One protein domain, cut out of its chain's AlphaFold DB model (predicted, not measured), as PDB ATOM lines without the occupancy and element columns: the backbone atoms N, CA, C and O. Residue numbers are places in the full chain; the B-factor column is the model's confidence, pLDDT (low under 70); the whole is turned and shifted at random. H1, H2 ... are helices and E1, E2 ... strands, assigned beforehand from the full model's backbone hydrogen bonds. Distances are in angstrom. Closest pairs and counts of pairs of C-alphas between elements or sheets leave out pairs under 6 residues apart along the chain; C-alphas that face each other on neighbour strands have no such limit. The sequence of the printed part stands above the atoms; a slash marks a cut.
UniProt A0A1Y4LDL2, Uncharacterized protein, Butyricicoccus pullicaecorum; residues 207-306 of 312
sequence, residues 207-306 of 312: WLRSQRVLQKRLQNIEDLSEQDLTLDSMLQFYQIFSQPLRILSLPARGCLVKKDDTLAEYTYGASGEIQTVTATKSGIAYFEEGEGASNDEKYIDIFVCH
ATOM      1  N   TRP A 207      -1.672  65.872 -15.925       94.44
ATOM      2  CA  TRP A 207      -1.134  66.511 -14.730       94.44
ATOM      3  C   TRP A 207      -1.680  65.843 -13.466       94.44
ATOM      4  O   TRP A 207      -0.876  65.430 -12.637       94.44
ATOM      5  N   LEU A 208      -2.997  65.629 -13.352       92.81
ATOM      6  CA  LEU A 208      -3.597  64.932 -12.200       92.81
ATOM      7  C   LEU A 208      -2.965  63.550 -11.972       92.81
ATOM      8  O   LEU A 208      -2.516  63.257 -10.866       92.81
ATOM      9  N   ARG A 209      -2.816  62.750 -13.037       92.88
ATOM     10  CA  ARG A 209      -2.164  61.430 -12.984       92.88
ATOM     11  C   ARG A 209      -0.715  61.500 -12.515       92.88
ATOM     12  O   ARG A 209      -0.310  60.689 -11.692       92.88
ATOM     13  N   SER A 210       0.049  62.498 -12.963       93.50
ATOM     14  CA  SER A 210       1.428  62.704 -12.493       93.50
ATOM     15  C   SER A 210       1.522  63.059 -11.003       93.50
ATOM     16  O   SER A 210       2.603  63.009 -10.423       93.50
ATOM     17  N   GLN A 211       0.408  63.453 -10.376       93.25
ATOM     18  CA  GLN A 211       0.337  63.710  -8.940       93.25
ATOM     19  C   GLN A 211      -0.077  62.470  -8.133       93.25
ATOM     20  O   GLN A 211      -0.194  62.578  -6.914       93.25
ATOM     21  N   ARG A 212      -0.305  61.305  -8.747       93.44
ATOM     22  CA  ARG A 212      -0.609  60.058  -8.029       93.44
ATOM     23  C   ARG A 212       0.697  59.424  -7.552       93.44
ATOM     24  O   ARG A 212       1.625  59.264  -8.337       93.44
ATOM     25  N   VAL A 213       0.795  59.100  -6.263       93.88
ATOM     26  CA  VAL A 213       1.979  58.445  -5.681       93.88
ATOM     27  C   VAL A 213       1.553  57.109  -5.100       93.88
ATOM     28  O   VAL A 213       0.806  57.090  -4.119       93.88
ATOM     29  N   LEU A 214       2.038  56.021  -5.703       93.81
ATOM     30  CA  LEU A 214       1.900  54.674  -5.156       93.81
ATOM     31  C   LEU A 214       2.701  54.601  -3.854       93.81
ATOM     32  O   LEU A 214       3.905  54.843  -3.851       93.81
ATOM     33  N   GLN A 215       2.019  54.301  -2.758       92.44
ATOM     34  CA  GLN A 215       2.635  54.120  -1.446       92.44
ATOM     35  C   GLN A 215       3.090  52.678  -1.279       92.44
ATOM     36  O   GLN A 215       4.223  52.422  -0.879       92.44
ATOM     37  N   LYS A 216       2.200  51.731  -1.598       91.06
ATOM     38  CA  LYS A 216       2.471  50.301  -1.496       91.06
ATOM     39  C   LYS A 216       1.498  49.486  -2.343       91.06
ATOM     40  O   LYS A 216       0.337  49.866  -2.467       91.06
ATOM     41  N   ARG A 217       1.983  48.354  -2.854       88.69
ATOM     42  CA  ARG A 217       1.173  47.252  -3.377       88.69
ATOM     43  C   ARG A 217       1.106  46.152  -2.321       88.69
ATOM     44  O   ARG A 217       2.153  45.685  -1.873       88.69
ATOM     45  N   LEU A 218      -0.097  45.760  -1.921       84.25
ATOM     46  CA  LEU A 218      -0.349  44.612  -1.050       84.25
ATOM     47  C   LEU A 218      -0.798  43.441  -1.928       84.25
ATOM     48  O   LEU A 218      -1.726  43.620  -2.705       84.25
ATOM     49  N   GLN A 219      -0.137  42.286  -1.848       84.19
ATOM     50  CA  GLN A 219      -0.424  41.095  -2.667       84.19
ATOM     51  C   GLN A 219      -0.918  39.939  -1.789       84.19
ATOM     52  O   GLN A 219      -0.702  39.965  -0.576       84.19
ATOM     53  N   ASN A 220      -1.517  38.917  -2.408       73.81
ATOM     54  CA  ASN A 220      -1.992  37.685  -1.759       73.81
ATOM     55  C   ASN A 220      -3.042  37.951  -0.672       73.81
ATOM     56  O   ASN A 220      -2.953  37.438   0.445       73.81
ATOM     57  N   ILE A 221      -4.008  38.809  -1.000       66.06
ATOM     58  CA  ILE A 221      -5.107  39.175  -0.103       66.06
ATOM     59  C   ILE A 221      -6.088  38.004  -0.021       66.06
ATOM     60  O   ILE A 221      -6.573  37.536  -1.051       66.06
ATOM     61  N   GLU A 222      -6.390  37.549   1.195       63.69
ATOM     62  CA  GLU A 222      -7.463  36.575   1.425       63.69
ATOM     63  C   GLU A 222      -8.824  37.194   1.083       63.69
ATOM     64  O   GLU A 222      -9.200  38.235   1.632       63.69
ATOM     65  N   ASP A 223      -9.585  36.540   0.202       50.12
ATOM     66  CA  ASP A 223     -10.994  36.866   0.013       50.12
ATOM     67  C   ASP A 223     -11.753  36.617   1.320       50.12
ATOM     68  O   ASP A 223     -11.821  35.499   1.821       50.12
ATOM     69  N   LEU A 224     -12.401  37.658   1.839       43.53
ATOM     70  CA  LEU A 224     -13.329  37.563   2.972       43.53
ATOM     71  C   LEU A 224     -14.666  36.890   2.604       43.53
ATOM     72  O   LEU A 224     -15.599  36.913   3.408       43.53
ATOM     73  N   SER A 225     -14.812  36.324   1.400       39.81
ATOM     74  CA  SER A 225     -16.026  35.597   1.040       39.81
ATOM     75  C   SER A 225     -16.013  34.229   1.711       39.81
ATOM     76  O   SER A 225     -15.199  33.382   1.348       39.81
ATOM     77  N   GLU A 226     -16.922  34.019   2.663       42.38
ATOM     78  CA  GLU A 226     -17.265  32.702   3.204       42.38
ATOM     79  C   GLU A 226     -17.459  31.710   2.048       42.38
ATOM     80  O   GLU A 226     -18.474  31.720   1.353       42.38
ATOM     81  N   GLN A 227     -16.461  30.867   1.809       41.72
ATOM     82  CA  GLN A 227     -16.611  29.677   0.994       41.72
ATOM     83  C   GLN A 227     -16.278  28.487   1.878       41.72
ATOM     84  O   GLN A 227     -15.205  28.426   2.482       41.72
ATOM     85  N   ASP A 228     -17.231  27.561   1.967       39.66
ATOM     86  CA  ASP A 228     -17.067  26.252   2.588       39.66
ATOM     87  C   ASP A 228     -15.918  25.505   1.893       39.66
ATOM     88  O   ASP A 228     -16.092  24.845   0.867       39.66
ATOM     89  N   LEU A 229     -14.709  25.647   2.433       46.84
ATOM     90  CA  LEU A 229     -13.517  24.992   1.916       46.84
ATOM     91  C   LEU A 229     -13.510  23.530   2.369       46.84
ATOM     92  O   LEU A 229     -13.480  23.211   3.558       46.84
ATOM     93  N   THR A 230     -13.510  22.616   1.402       54.41
ATOM     94  CA  THR A 230     -13.264  21.192   1.644       54.41
ATOM     95  C   THR A 230     -11.816  20.965   2.103       54.41
ATOM     96  O   THR A 230     -10.918  21.738   1.766       54.41
ATOM     97  N   LEU A 231     -11.565  19.885   2.855       49.41
ATOM     98  CA  LEU A 231     -10.253  19.575   3.450       49.41
ATOM     99  C   LEU A 231      -9.106  19.528   2.414       49.41
ATOM    100  O   LEU A 231      -8.000  19.983   2.698       49.41
ATOM    101  N   ASP A 232      -9.383  19.045   1.199       50.81
ATOM    102  CA  ASP A 232      -8.415  19.012   0.091       50.81
ATOM    103  C   ASP A 232      -8.113  20.409  -0.475       50.81
ATOM    104  O   ASP A 232      -6.966  20.705  -0.813       50.81
ATOM    105  N   SER A 233      -9.111  21.298  -0.507       52.12
ATOM    106  CA  SER A 233      -8.939  22.697  -0.924       52.12
ATOM    107  C   SER A 233      -8.084  23.461   0.085       52.12
ATOM    108  O   SER A 233      -7.210  24.230  -0.302       52.12
ATOM    109  N   MET A 234      -8.267  23.189   1.383       49.06
ATOM    110  CA  MET A 234      -7.422  23.752   2.440       49.06
ATOM    111  C   MET A 234      -5.969  23.278   2.307       49.06
ATOM    112  O   MET A 234      -5.055  24.090   2.397       49.06
ATOM    113  N   LEU A 235      -5.726  21.989   2.050       49.66
ATOM    114  CA  LEU A 235      -4.366  21.451   1.906       49.66
ATOM    115  C   LEU A 235      -3.620  22.019   0.689       49.66
ATOM    116  O   LEU A 235      -2.425  22.295   0.797       49.66
ATOM    117  N   GLN A 236      -4.307  22.253  -0.433       48.12
ATOM    118  CA  GLN A 236      -3.720  22.949  -1.585       48.12
ATOM    119  C   GLN A 236      -3.499  24.443  -1.308       48.12
ATOM    120  O   GLN A 236      -2.435  24.967  -1.637       48.12
ATOM    121  N   PHE A 237      -4.430  25.114  -0.619       47.38
ATOM    122  CA  PHE A 237      -4.283  26.515  -0.204       47.38
ATOM    123  C   PHE A 237      -3.052  26.715   0.700       47.38
ATOM    124  O   PHE A 237      -2.231  27.599   0.464       47.38
ATOM    125  N   TYR A 238      -2.845  25.826   1.677       46.50
ATOM    126  CA  TYR A 238      -1.692  25.870   2.585       46.50
ATOM    127  C   TYR A 238      -0.345  25.547   1.917       46.50
ATOM    128  O   TYR A 238       0.697  25.928   2.447       46.50
ATOM    129  N   GLN A 239      -0.340  24.846   0.779       45.44
ATOM    130  CA  GLN A 239       0.886  24.542   0.028       45.44
ATOM    131  C   GLN A 239       1.255  25.627  -0.994       45.44
ATOM    132  O   GLN A 239       2.430  25.746  -1.336       45.44
ATOM    133  N   ILE A 240       0.280  26.414  -1.464       47.16
ATOM    134  CA  ILE A 240       0.470  27.436  -2.506       47.16
ATOM    135  C   ILE A 240       0.672  28.833  -1.900       47.16
ATOM    136  O   ILE A 240       1.494  29.602  -2.400       47.16
ATOM    137  N   PHE A 241       0.007  29.162  -0.786       48.59
ATOM    138  CA  PHE A 241       0.133  30.475  -0.156       48.59
ATOM    139  C   PHE A 241       1.210  30.480   0.929       48.59
ATOM    140  O   PHE A 241       0.996  30.096   2.080       48.59
ATOM    141  N   SER A 242       2.386  31.001   0.586       53.31
ATOM    142  CA  SER A 242       3.327  31.513   1.578       53.31
ATOM    143  C   SER A 242       2.683  32.703   2.307       53.31
ATOM    144  O   SER A 242       2.806  33.835   1.857       53.31
ATOM    145  N   GLN A 243       1.984  32.416   3.408       62.47
ATOM    146  CA  GLN A 243       1.374  33.355   4.358       62.47
ATOM    147  C   GLN A 243       0.379  34.372   3.750       62.47
ATOM    148  O   GLN A 243       0.804  35.415   3.250       62.47
ATOM    149  N   PRO A 244      -0.942  34.128   3.846       69.69
ATOM    150  CA  PRO A 244      -1.946  35.068   3.349       69.69
ATOM    151  C   PRO A 244      -1.852  36.432   4.050       69.69
ATOM    152  O   PRO A 244      -1.529  36.515   5.245       69.69
ATOM    153  N   LEU A 245      -2.115  37.506   3.296       77.31
ATOM    154  CA  LEU A 245      -2.158  38.873   3.809       77.31
ATOM    155  C   LEU A 245      -3.565  39.189   4.313       77.31
ATOM    156  O   LEU A 245      -4.539  39.119   3.562       77.31
ATOM    157  N   ARG A 246      -3.658  39.628   5.572       79.81
ATOM    158  CA  ARG A 246      -4.908  40.099   6.175       79.81
ATOM    159  C   ARG A 246      -4.850  41.594   6.443       79.81
ATOM    160  O   ARG A 246      -3.992  42.060   7.194       79.81
ATOM    161  N   ILE A 247      -5.799  42.327   5.869       82.12
ATOM    162  CA  ILE A 247      -5.980  43.764   6.094       82.12
ATOM    163  C   ILE A 247      -6.798  43.970   7.370       82.12
ATOM    164  O   ILE A 247      -7.877  43.400   7.526       82.12
ATOM    165  N   LEU A 248      -6.270  44.772   8.291       83.75
ATOM    166  CA  LEU A 248      -6.903  45.099   9.568       83.75
ATOM    167  C   LEU A 248      -7.683  46.409   9.486       83.75
ATOM    168  O   LEU A 248      -8.792  46.505  10.009       83.75
ATOM    169  N   SER A 249      -7.109  47.414   8.824       84.19
ATOM    170  CA  SER A 249      -7.735  48.720   8.661       84.19
ATOM    171  C   SER A 249      -7.353  49.354   7.325       84.19
ATOM    172  O   SER A 249      -6.207  49.286   6.881       84.19
ATOM    173  N   LEU A 250      -8.347  49.970   6.683       84.50
ATOM    174  CA  LEU A 250      -8.220  50.833   5.512       84.50
ATOM    175  C   LEU A 250      -9.160  52.022   5.724       84.50
ATOM    176  O   LEU A 250     -10.319  51.815   6.098       84.50
ATOM    177  N   PRO A 251      -8.712  53.267   5.509       84.19
ATOM    178  CA  PRO A 251      -9.607  54.401   5.578       84.19
ATOM    179  C   PRO A 251     -10.534  54.409   4.354       84.19
ATOM    180  O   PRO A 251     -10.297  53.735   3.351       84.19
ATOM    181  N   ALA A 252     -11.616  55.183   4.425       84.12
ATOM    182  CA  ALA A 252     -12.564  55.270   3.321       84.12
ATOM    183  C   ALA A 252     -11.883  55.786   2.039       84.12
ATOM    184  O   ALA A 252     -11.123  56.756   2.074       84.12
ATOM    185  N   ARG A 253     -12.198  55.176   0.889       83.06
ATOM    186  CA  ARG A 253     -11.751  55.670  -0.423       83.06
ATOM    187  C   ARG A 253     -12.149  57.138  -0.577       83.06
ATOM    188  O   ARG A 253     -13.309  57.489  -0.382       83.06
ATOM    189  N   GLY A 254     -11.204  57.987  -0.968       83.25
ATOM    190  CA  GLY A 254     -11.472  59.415  -1.128       83.25
ATOM    191  C   GLY A 254     -11.238  60.253   0.134       83.25
ATOM    192  O   GLY A 254     -11.436  61.468   0.085       83.25
ATOM    193  N   CYS A 255     -10.803  59.659   1.252       88.31
ATOM    194  CA  CYS A 255     -10.550  60.412   2.477       88.31
ATOM    195  C   CYS A 255      -9.317  61.318   2.363       88.31
ATOM    196  O   CYS A 255      -8.341  61.008   1.675       88.31
ATOM    197  N   LEU A 256      -9.361  62.445   3.075       92.19
ATOM    198  CA  LEU A 256      -8.207  63.319   3.235       92.19
ATOM    199  C   LEU A 256      -7.210  62.687   4.204       92.19
ATOM    200  O   LEU A 256      -7.582  62.293   5.306       92.19
ATOM    201  N   VAL A 257      -5.947  62.659   3.796       92.38
ATOM    202  CA  VAL A 257      -4.829  62.152   4.593       92.38
ATOM    203  C   VAL A 257      -3.730  63.199   4.639       92.38
ATOM    204  O   VAL A 257      -3.468  63.901   3.655       92.38
ATOM    205  N   LYS A 258      -3.093  63.342   5.792       93.50
ATOM    206  CA  LYS A 258      -1.881  64.133   5.968       93.50
ATOM    207  C   LYS A 258      -0.665  63.247   5.766       93.50
ATOM    208  O   LYS A 258      -0.732  62.025   5.841       93.50
ATOM    209  N   LYS A 259       0.469  63.892   5.509       93.19
ATOM    210  CA  LYS A 259       1.760  63.220   5.565       93.19
ATOM    211  C   LYS A 259       1.907  62.489   6.911       93.19
ATOM    212  O   LYS A 259       1.584  63.061   7.947       93.19
ATOM    213  N   ASP A 260       2.415  61.267   6.834       93.75
ATOM    214  CA  ASP A 260       2.672  60.333   7.927       93.75
ATOM    215  C   ASP A 260       1.411  59.712   8.567       93.75
ATOM    216  O   ASP A 260       1.543  58.873   9.455       93.75
ATOM    217  N   ASP A 261       0.200  60.022   8.072       93.75
ATOM    218  CA  ASP A 261      -1.027  59.324   8.481       93.75
ATOM    219  C   ASP A 261      -0.996  57.850   8.038       93.75
ATOM    220  O   ASP A 261      -0.514  57.518   6.948       93.75
ATOM    221  N   THR A 262      -1.561  56.965   8.862       93.12
ATOM    222  CA  THR A 262      -1.722  55.543   8.539       93.12
ATOM    223  C   THR A 262      -2.760  55.351   7.431       93.12
ATOM    224  O   THR A 262      -3.908  55.776   7.546       93.12
ATOM    225  N   LEU A 263      -2.351  54.686   6.352       90.31
ATOM    226  CA  LEU A 263      -3.164  54.362   5.179       90.31
ATOM    227  C   LEU A 263      -3.664  52.924   5.170       90.31
ATOM    228  O   LEU A 263      -4.682  52.652   4.546       90.31
ATOM    229  N   ALA A 264      -2.929  52.012   5.798       90.06
ATOM    230  CA  ALA A 264      -3.352  50.635   5.974       90.06
ATOM    231  C   ALA A 264      -2.595  49.998   7.135       90.06
ATOM    232  O   ALA A 264      -1.401  50.256   7.312       90.06
ATOM    233  N   GLU A 265      -3.269  49.116   7.857       90.56
ATOM    234  CA  GLU A 265      -2.648  48.184   8.795       90.56
ATOM    235  C   GLU A 265      -2.935  46.764   8.318       90.56
ATOM    236  O   GLU A 265      -4.069  46.448   7.950       90.56
ATOM    237  N   TYR A 266      -1.919  45.908   8.280       87.69
ATOM    238  CA  TYR A 266      -2.050  44.547   7.767       87.69
ATOM    239  C   TYR A 266      -1.052  43.594   8.433       87.69
ATOM    240  O   TYR A 266      -0.097  44.022   9.081       87.69
ATOM    241  N   THR A 267      -1.274  42.291   8.280       85.81
ATOM    242  CA  THR A 267      -0.435  41.225   8.857       85.81
ATOM    243  C   THR A 267      -0.160  40.139   7.815       85.81
ATOM    244  O   THR A 267      -0.980  39.938   6.917       85.81
ATOM    245  N   TYR A 268       0.982  39.450   7.935       80.56
ATOM    246  CA  TYR A 268       1.321  38.268   7.132       80.56
ATOM    247  C   TYR A 268       1.257  36.998   7.983       80.56
ATOM    248  O   TYR A 268       1.971  36.872   8.988       80.56
ATOM    249  N   GLY A 269       0.429  36.044   7.549       68.12
ATOM    250  CA  GLY A 269       0.348  34.709   8.138       68.12
ATOM    251  C   GLY A 269       0.089  34.700   9.649       68.12
ATOM    252  O   GLY A 269      -0.403  35.658  10.238       68.12
ATOM    253  N   ALA A 270       0.452  33.597  10.308       58.75
ATOM    254  CA  ALA A 270       0.193  33.388  11.737       58.75
ATOM    255  C   ALA A 270       1.096  34.207  12.686       58.75
ATOM    256  O   ALA A 270       0.953  34.093  13.902       58.75
ATOM    257  N   SER A 271       2.037  35.005  12.157       63.69
ATOM    258  CA  SER A 271       3.002  35.778  12.958       63.69
ATOM    259  C   SER A 271       2.349  36.901  13.773       63.69
ATOM    260  O   SER A 271       2.841  37.244  14.846       63.69
ATOM    261  N   GLY A 272       1.237  37.458  13.279       66.19
ATOM    262  CA  GLY A 272       0.461  38.499  13.957       66.19
ATOM    263  C   GLY A 272       1.146  39.867  14.074       66.19
ATOM    264  O   GLY A 272       0.578  40.757  14.705       66.19
ATOM    265  N   GLU A 273       2.336  40.071  13.494       82.06
ATOM    266  CA  GLU A 273       3.020  41.369  13.546       82.06
ATOM    267  C   GLU A 273       2.318  42.381  12.631       82.06
ATOM    268  O   GLU A 273       2.231  42.192  11.413       82.06
ATOM    269  N   ILE A 274       1.801  43.454  13.233       87.06
ATOM    270  CA  ILE A 274       1.085  44.513  12.521       87.06
ATOM    271  C   ILE A 274       2.093  45.372  11.765       87.06
ATOM    272  O   ILE A 274       2.926  46.058  12.357       87.06
ATOM    273  N   GLN A 275       1.976  45.367  10.443       89.19
ATOM    274  CA  GLN A 275       2.691  46.271   9.557       89.19
ATOM    275  C   GLN A 275       1.789  47.436   9.167       89.19
ATOM    276  O   GLN A 275       0.580  47.277   8.991       89.19
ATOM    277  N   THR A 276       2.390  48.611   8.995       91.81
ATOM    278  CA  THR A 276       1.671  49.836   8.648       91.81
ATOM    279  C   THR A 276       2.180  50.420   7.335       91.81
ATOM    280  O   THR A 276       3.371  50.386   7.017       91.81
ATOM    281  N   VAL A 277       1.256  50.948   6.536       91.94
ATOM    282  CA  VAL A 277       1.559  51.807   5.388       91.94
ATOM    283  C   VAL A 277       1.236  53.230   5.796       91.94
ATOM    284  O   VAL A 277       0.117  53.491   6.225       91.94
ATOM    285  N   THR A 278       2.182  54.152   5.651       94.62
ATOM    286  CA  THR A 278       1.981  55.570   5.970       94.62
ATOM    287  C   THR A 278       2.031  56.433   4.715       94.62
ATOM    288  O   THR A 278       2.653  56.088   3.708       94.62
ATOM    289  N   ALA A 279       1.341  57.570   4.755       93.75
ATOM    290  CA  ALA A 279       1.280  58.499   3.642       93.75
ATOM    291  C   ALA A 279       2.581  59.303   3.506       93.75
ATOM    292  O   ALA A 279       2.902  60.142   4.340       93.75
ATOM    293  N   THR A 280       3.299  59.158   2.393       93.25
ATOM    294  CA  THR A 280       4.505  59.976   2.122       93.25
ATOM    295  C   THR A 280       4.211  61.460   1.871       93.25
ATOM    296  O   THR A 280       5.128  62.288   1.883       93.25
ATOM    297  N   LYS A 281       2.943  61.826   1.648       92.88
ATOM    298  CA  LYS A 281       2.486  63.204   1.438       92.88
ATOM    299  C   LYS A 281       1.028  63.385   1.856       92.88
ATOM    300  O   LYS A 281       0.286  62.415   1.948       92.88
ATOM    301  N   SER A 282       0.608  64.637   2.011       92.88
ATOM    302  CA  SER A 282      -0.802  64.981   2.209       92.88
ATOM    303  C   SER A 282      -1.587  64.926   0.892       92.88
ATOM    304  O   SER A 282      -1.061  65.292  -0.163       92.88
ATOM    305  N   GLY A 283      -2.853  64.519   0.945       92.75
ATOM    306  CA  GLY A 283      -3.708  64.413  -0.233       92.75
ATOM    307  C   GLY A 283      -4.987  63.630   0.029       92.75
ATOM    308  O   GLY A 283      -5.564  63.723   1.109       92.75
ATOM    309  N   ILE A 284      -5.416  62.865  -0.973       92.12
ATOM    310  CA  ILE A 284      -6.502  61.889  -0.854       92.12
ATOM    311  C   ILE A 284      -5.950  60.474  -0.975       92.12
ATOM    312  O   ILE A 284      -5.173  60.216  -1.900       92.12
ATOM    313  N   ALA A 285      -6.404  59.566  -0.113       91.25
ATOM    314  CA  ALA A 285      -6.133  58.139  -0.243       91.25
ATOM    315  C   ALA A 285      -7.103  57.451  -1.221       91.25
ATOM    316  O   ALA A 285      -8.325  57.619  -1.147       91.25
ATOM    317  N   TYR A 286      -6.547  56.654  -2.130       89.94
ATOM    318  CA  TYR A 286      -7.288  55.799  -3.053       89.94
ATOM    319  C   TYR A 286      -6.725  54.382  -3.044       89.94
ATOM    320  O   TYR A 286      -5.529  54.182  -2.840       89.94
ATOM    321  N   PHE A 287      -7.611  53.424  -3.300       89.12
ATOM    322  CA  PHE A 287      -7.323  51.995  -3.301       89.12
ATOM    323  C   PHE A 287      -7.820  51.416  -4.619       89.12
ATOM    324  O   PHE A 287      -8.961  51.686  -5.011       89.12
ATOM    325  N   GLU A 288      -6.957  50.678  -5.304       87.12
ATOM    326  CA  GLU A 288      -7.268  50.000  -6.558       87.12
ATOM    327  C   GLU A 288      -7.016  48.506  -6.383       87.12
ATOM    328  O   GLU A 288      -5.887  48.084  -6.136       87.12
ATOM    329  N   GLU A 289      -8.090  47.727  -6.463       85.50
ATOM    330  CA  GLU A 289      -8.038  46.267  -6.476       85.50
ATOM    331  C   GLU A 289      -7.713  45.781  -7.890       85.50
ATOM    332  O   GLU A 289      -8.209  46.333  -8.875       85.50
ATOM    333  N   GLY A 290      -6.894  44.738  -7.990       80.94
ATOM    334  CA  GLY A 290      -6.583  44.101  -9.261       80.94
ATOM    335  C   GLY A 290      -6.233  42.626  -9.117       80.94
ATOM    336  O   GLY A 290      -5.966  42.124  -8.023       80.94
ATOM    337  N   GLU A 291      -6.231  41.949 -10.262       78.56
ATOM    338  CA  GLU A 291      -5.861  40.542 -10.407       78.56
ATOM    339  C   GLU A 291      -4.489  40.445 -11.095       78.56
ATOM    340  O   GLU A 291      -4.176  41.198 -12.023       78.56
ATOM    341  N   GLY A 292      -3.635  39.566 -10.577       66.38
ATOM    342  CA  GLY A 292      -2.296  39.285 -11.073       66.38
ATOM    343  C   GLY A 292      -2.302  38.448 -12.352       66.38
ATOM    344  O   GLY A 292      -3.335  38.183 -12.960       66.38
ATOM    345  N   ALA A 293      -1.112  38.035 -12.794       60.06
ATOM    346  CA  ALA A 293      -0.960  37.269 -14.034       60.06
ATOM    347  C   ALA A 293      -1.530  35.839 -13.938       60.06
ATOM    348  O   ALA A 293      -1.858  35.234 -14.958       60.06
ATOM    349  N   SER A 294      -1.645  35.306 -12.721       58.62
ATOM    350  CA  SER A 294      -2.406  34.103 -12.394       58.62
ATOM    351  C   SER A 294      -3.738  34.495 -11.754       58.62
ATOM    352  O   SER A 294      -3.753  35.366 -10.887       58.62
ATOM    353  N   ASN A 295      -4.826  33.807 -12.122       54.62
ATOM    354  CA  ASN A 295      -6.193  34.055 -11.627       54.62
ATOM    355  C   ASN A 295      -6.343  34.021 -10.088       54.62
ATOM    356  O   ASN A 295      -7.371  34.453  -9.579       54.62
ATOM    357  N   ASP A 296      -5.329  33.548  -9.359       59.62
ATOM    358  CA  ASP A 296      -5.341  33.401  -7.899       59.62
ATOM    359  C   ASP A 296      -4.542  34.496  -7.153       59.62
ATOM    360  O   ASP A 296      -4.504  34.510  -5.924       59.62
ATOM    361  N   GLU A 297      -3.900  35.437  -7.859       68.06
ATOM    362  CA  GLU A 297      -3.151  36.537  -7.230       68.06
ATOM    363  C   GLU A 297      -4.006  37.807  -7.148       68.06
ATOM    364  O   GLU A 297      -4.157  38.530  -8.128       68.06
ATOM    365  N   LYS A 298      -4.530  38.138  -5.967       79.44
ATOM    366  CA  LYS A 298      -5.216  39.419  -5.724       79.44
ATOM    367  C   LYS A 298      -4.277  40.451  -5.117       79.44
ATOM    368  O   LYS A 298      -3.479  40.124  -4.233       79.44
ATOM    369  N   TYR A 299      -4.381  41.702  -5.564       84.19
ATOM    370  CA  TYR A 299      -3.617  42.811  -4.996       84.19
ATOM    371  C   TYR A 299      -4.454  44.075  -4.780       84.19
ATOM    372  O   TYR A 299      -5.454  44.305  -5.455       84.19
ATOM    373  N   ILE A 300      -3.996  44.916  -3.849       87.06
ATOM    374  CA  ILE A 300      -4.475  46.285  -3.640       87.06
ATOM    375  C   ILE A 300      -3.298  47.244  -3.779       87.06
ATOM    376  O   ILE A 300      -2.320  47.166  -3.030       87.06
ATOM    377  N   ASP A 301      -3.417  48.184  -4.711       91.06
ATOM    378  CA  ASP A 301      -2.525  49.331  -4.817       91.06
ATOM    379  C   ASP A 301      -3.066  50.502  -3.992       91.06
ATOM    380  O   ASP A 301      -4.207  50.942  -4.150       91.06
ATOM    381  N   ILE A 302      -2.223  51.024  -3.100       91.81
ATOM    382  CA  ILE A 302      -2.537  52.154  -2.224       91.81
ATOM    383  C   ILE A 302      -1.893  53.412  -2.794       91.81
ATOM    384  O   ILE A 302      -0.666  53.537  -2.824       91.81
ATOM    385  N   PHE A 303      -2.710  54.385  -3.184       93.62
ATOM    386  CA  PHE A 303      -2.258  55.655  -3.739       93.62
ATOM    387  C   PHE A 303      -2.583  56.831  -2.827       93.62
ATOM    388  O   PHE A 303      -3.658  56.904  -2.236       93.62
ATOM    389  N   VAL A 304      -1.693  57.827  -2.818       93.88
ATOM    390  CA  VAL A 304      -2.018  59.181  -2.349       93.88
ATOM    391  C   VAL A 304      -1.968  60.151  -3.522       93.88
ATOM    392  O   VAL A 304      -0.944  60.297  -4.200       93.88
ATOM    393  N   CYS A 305      -3.083  60.836  -3.750       93.31
ATOM    394  CA  CYS A 305      -3.316  61.694  -4.909       93.31
ATOM    395  C   CYS A 305      -3.524  63.154  -4.493       93.31
ATOM    396  O   CYS A 305      -3.751  63.456  -3.322       93.31
ATOM    397  N   HIS A 306      -3.446  64.079  -5.454       93.56
ATOM    398  CA  HIS A 306      -3.826  65.471  -5.201       93.56
ATOM    399  C   HIS A 306      -5.314  65.551  -4.836       93.56
ATOM    400  O   HIS A 306      -6.126  64.826  -5.403       93.56
TER     401      HIS A 306
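Overview. This is residues 207 to 306 of the 312 residues of an uncharacterized protein of Butyricicoccus pullicaecorum (UniProt A0A1Y4LDL2). The body is a small sandwich, two three-stranded sheets face to face with their strands running nearly along one another. H1 is a short turn at one end of it, and H2 is at the other end of the long axis, where residues 230 to 236 stick out. The 100 printed residues hold two named helices and six named strands, in the order H1 E1 H2 E2 E3 E4 E5 E6; the sheets run E1 E6 E5 and E2 E3 E4, both antiparallel. The class is mixed, helices and strands. The whole is only just loose, close to compact, with a radius of gyration of the C-alphas of 15.5 A, and it spans 49 by 28 by 21 A.

Arrangement. H1, residues 207 to 210, is not on either sheet; its closest C-alpha to E6, residues 298 to 305, is that of Leu 208, 8.0 A from that of Cys 305. E1, residues 213 to 219, is the antiparallel neighbour of E6, with N 215 and O 302 at 2.8 A. E5, residues 283 to 291, forms a hairpin with E6, and N 303 and O 286 are 2.8 A apart. This sheet is twisted, with C-alphas up to 4.4 A off its best plane. H2, residues 231 to 240, is not on either sheet. E2, residues 245 to 249, E3, residues 262 to 268, and E4, residues 275 to 278, form a meander, each strand the antiparallel neighbour of the one before; N 248 and O 265 are 2.8 A apart, N 263 and O 277 2.7 A. Between the two sheets of the sandwich, the closest C-alphas of E1 and E4 are those of Lys 216 and Val 277, 7.1 A apart, and those of E3 and E5 are Leu 263 and Ala 285, 7.2 A apart. E2 and E5 are apart. Residues 256 to 257 pair antiparallel with residues 283 to 284 of E5. In H2 every O i to N i+4 pair is within hydrogen-bond range; H1 is too short for such a pair.

Along the chain. H1 begins at C-alpha 207, (-1.134, 66.511, -14.730). From first to last C-alpha E1 measures 17.8 A, H2 14.6 A, E3 17.6 A, E5 26.0 A and E6 22.4 A. H2 begins at C-alpha 231, (-10.253, 19.575, 3.450), and E6 ends at C-alpha 305, (-3.316, 61.694, -4.909).

Size, cuts and confidence. The C-alphas of Trp 207 and Leu 231 are the two farthest apart, 51.2 A. The printed part has no cut. The links E1 to H2 and E2 to E3 are long. The mean pLDDT of the printed part is 76.9, and residues 221 to 244, 269 to 272 and 292 to 297 are under 70.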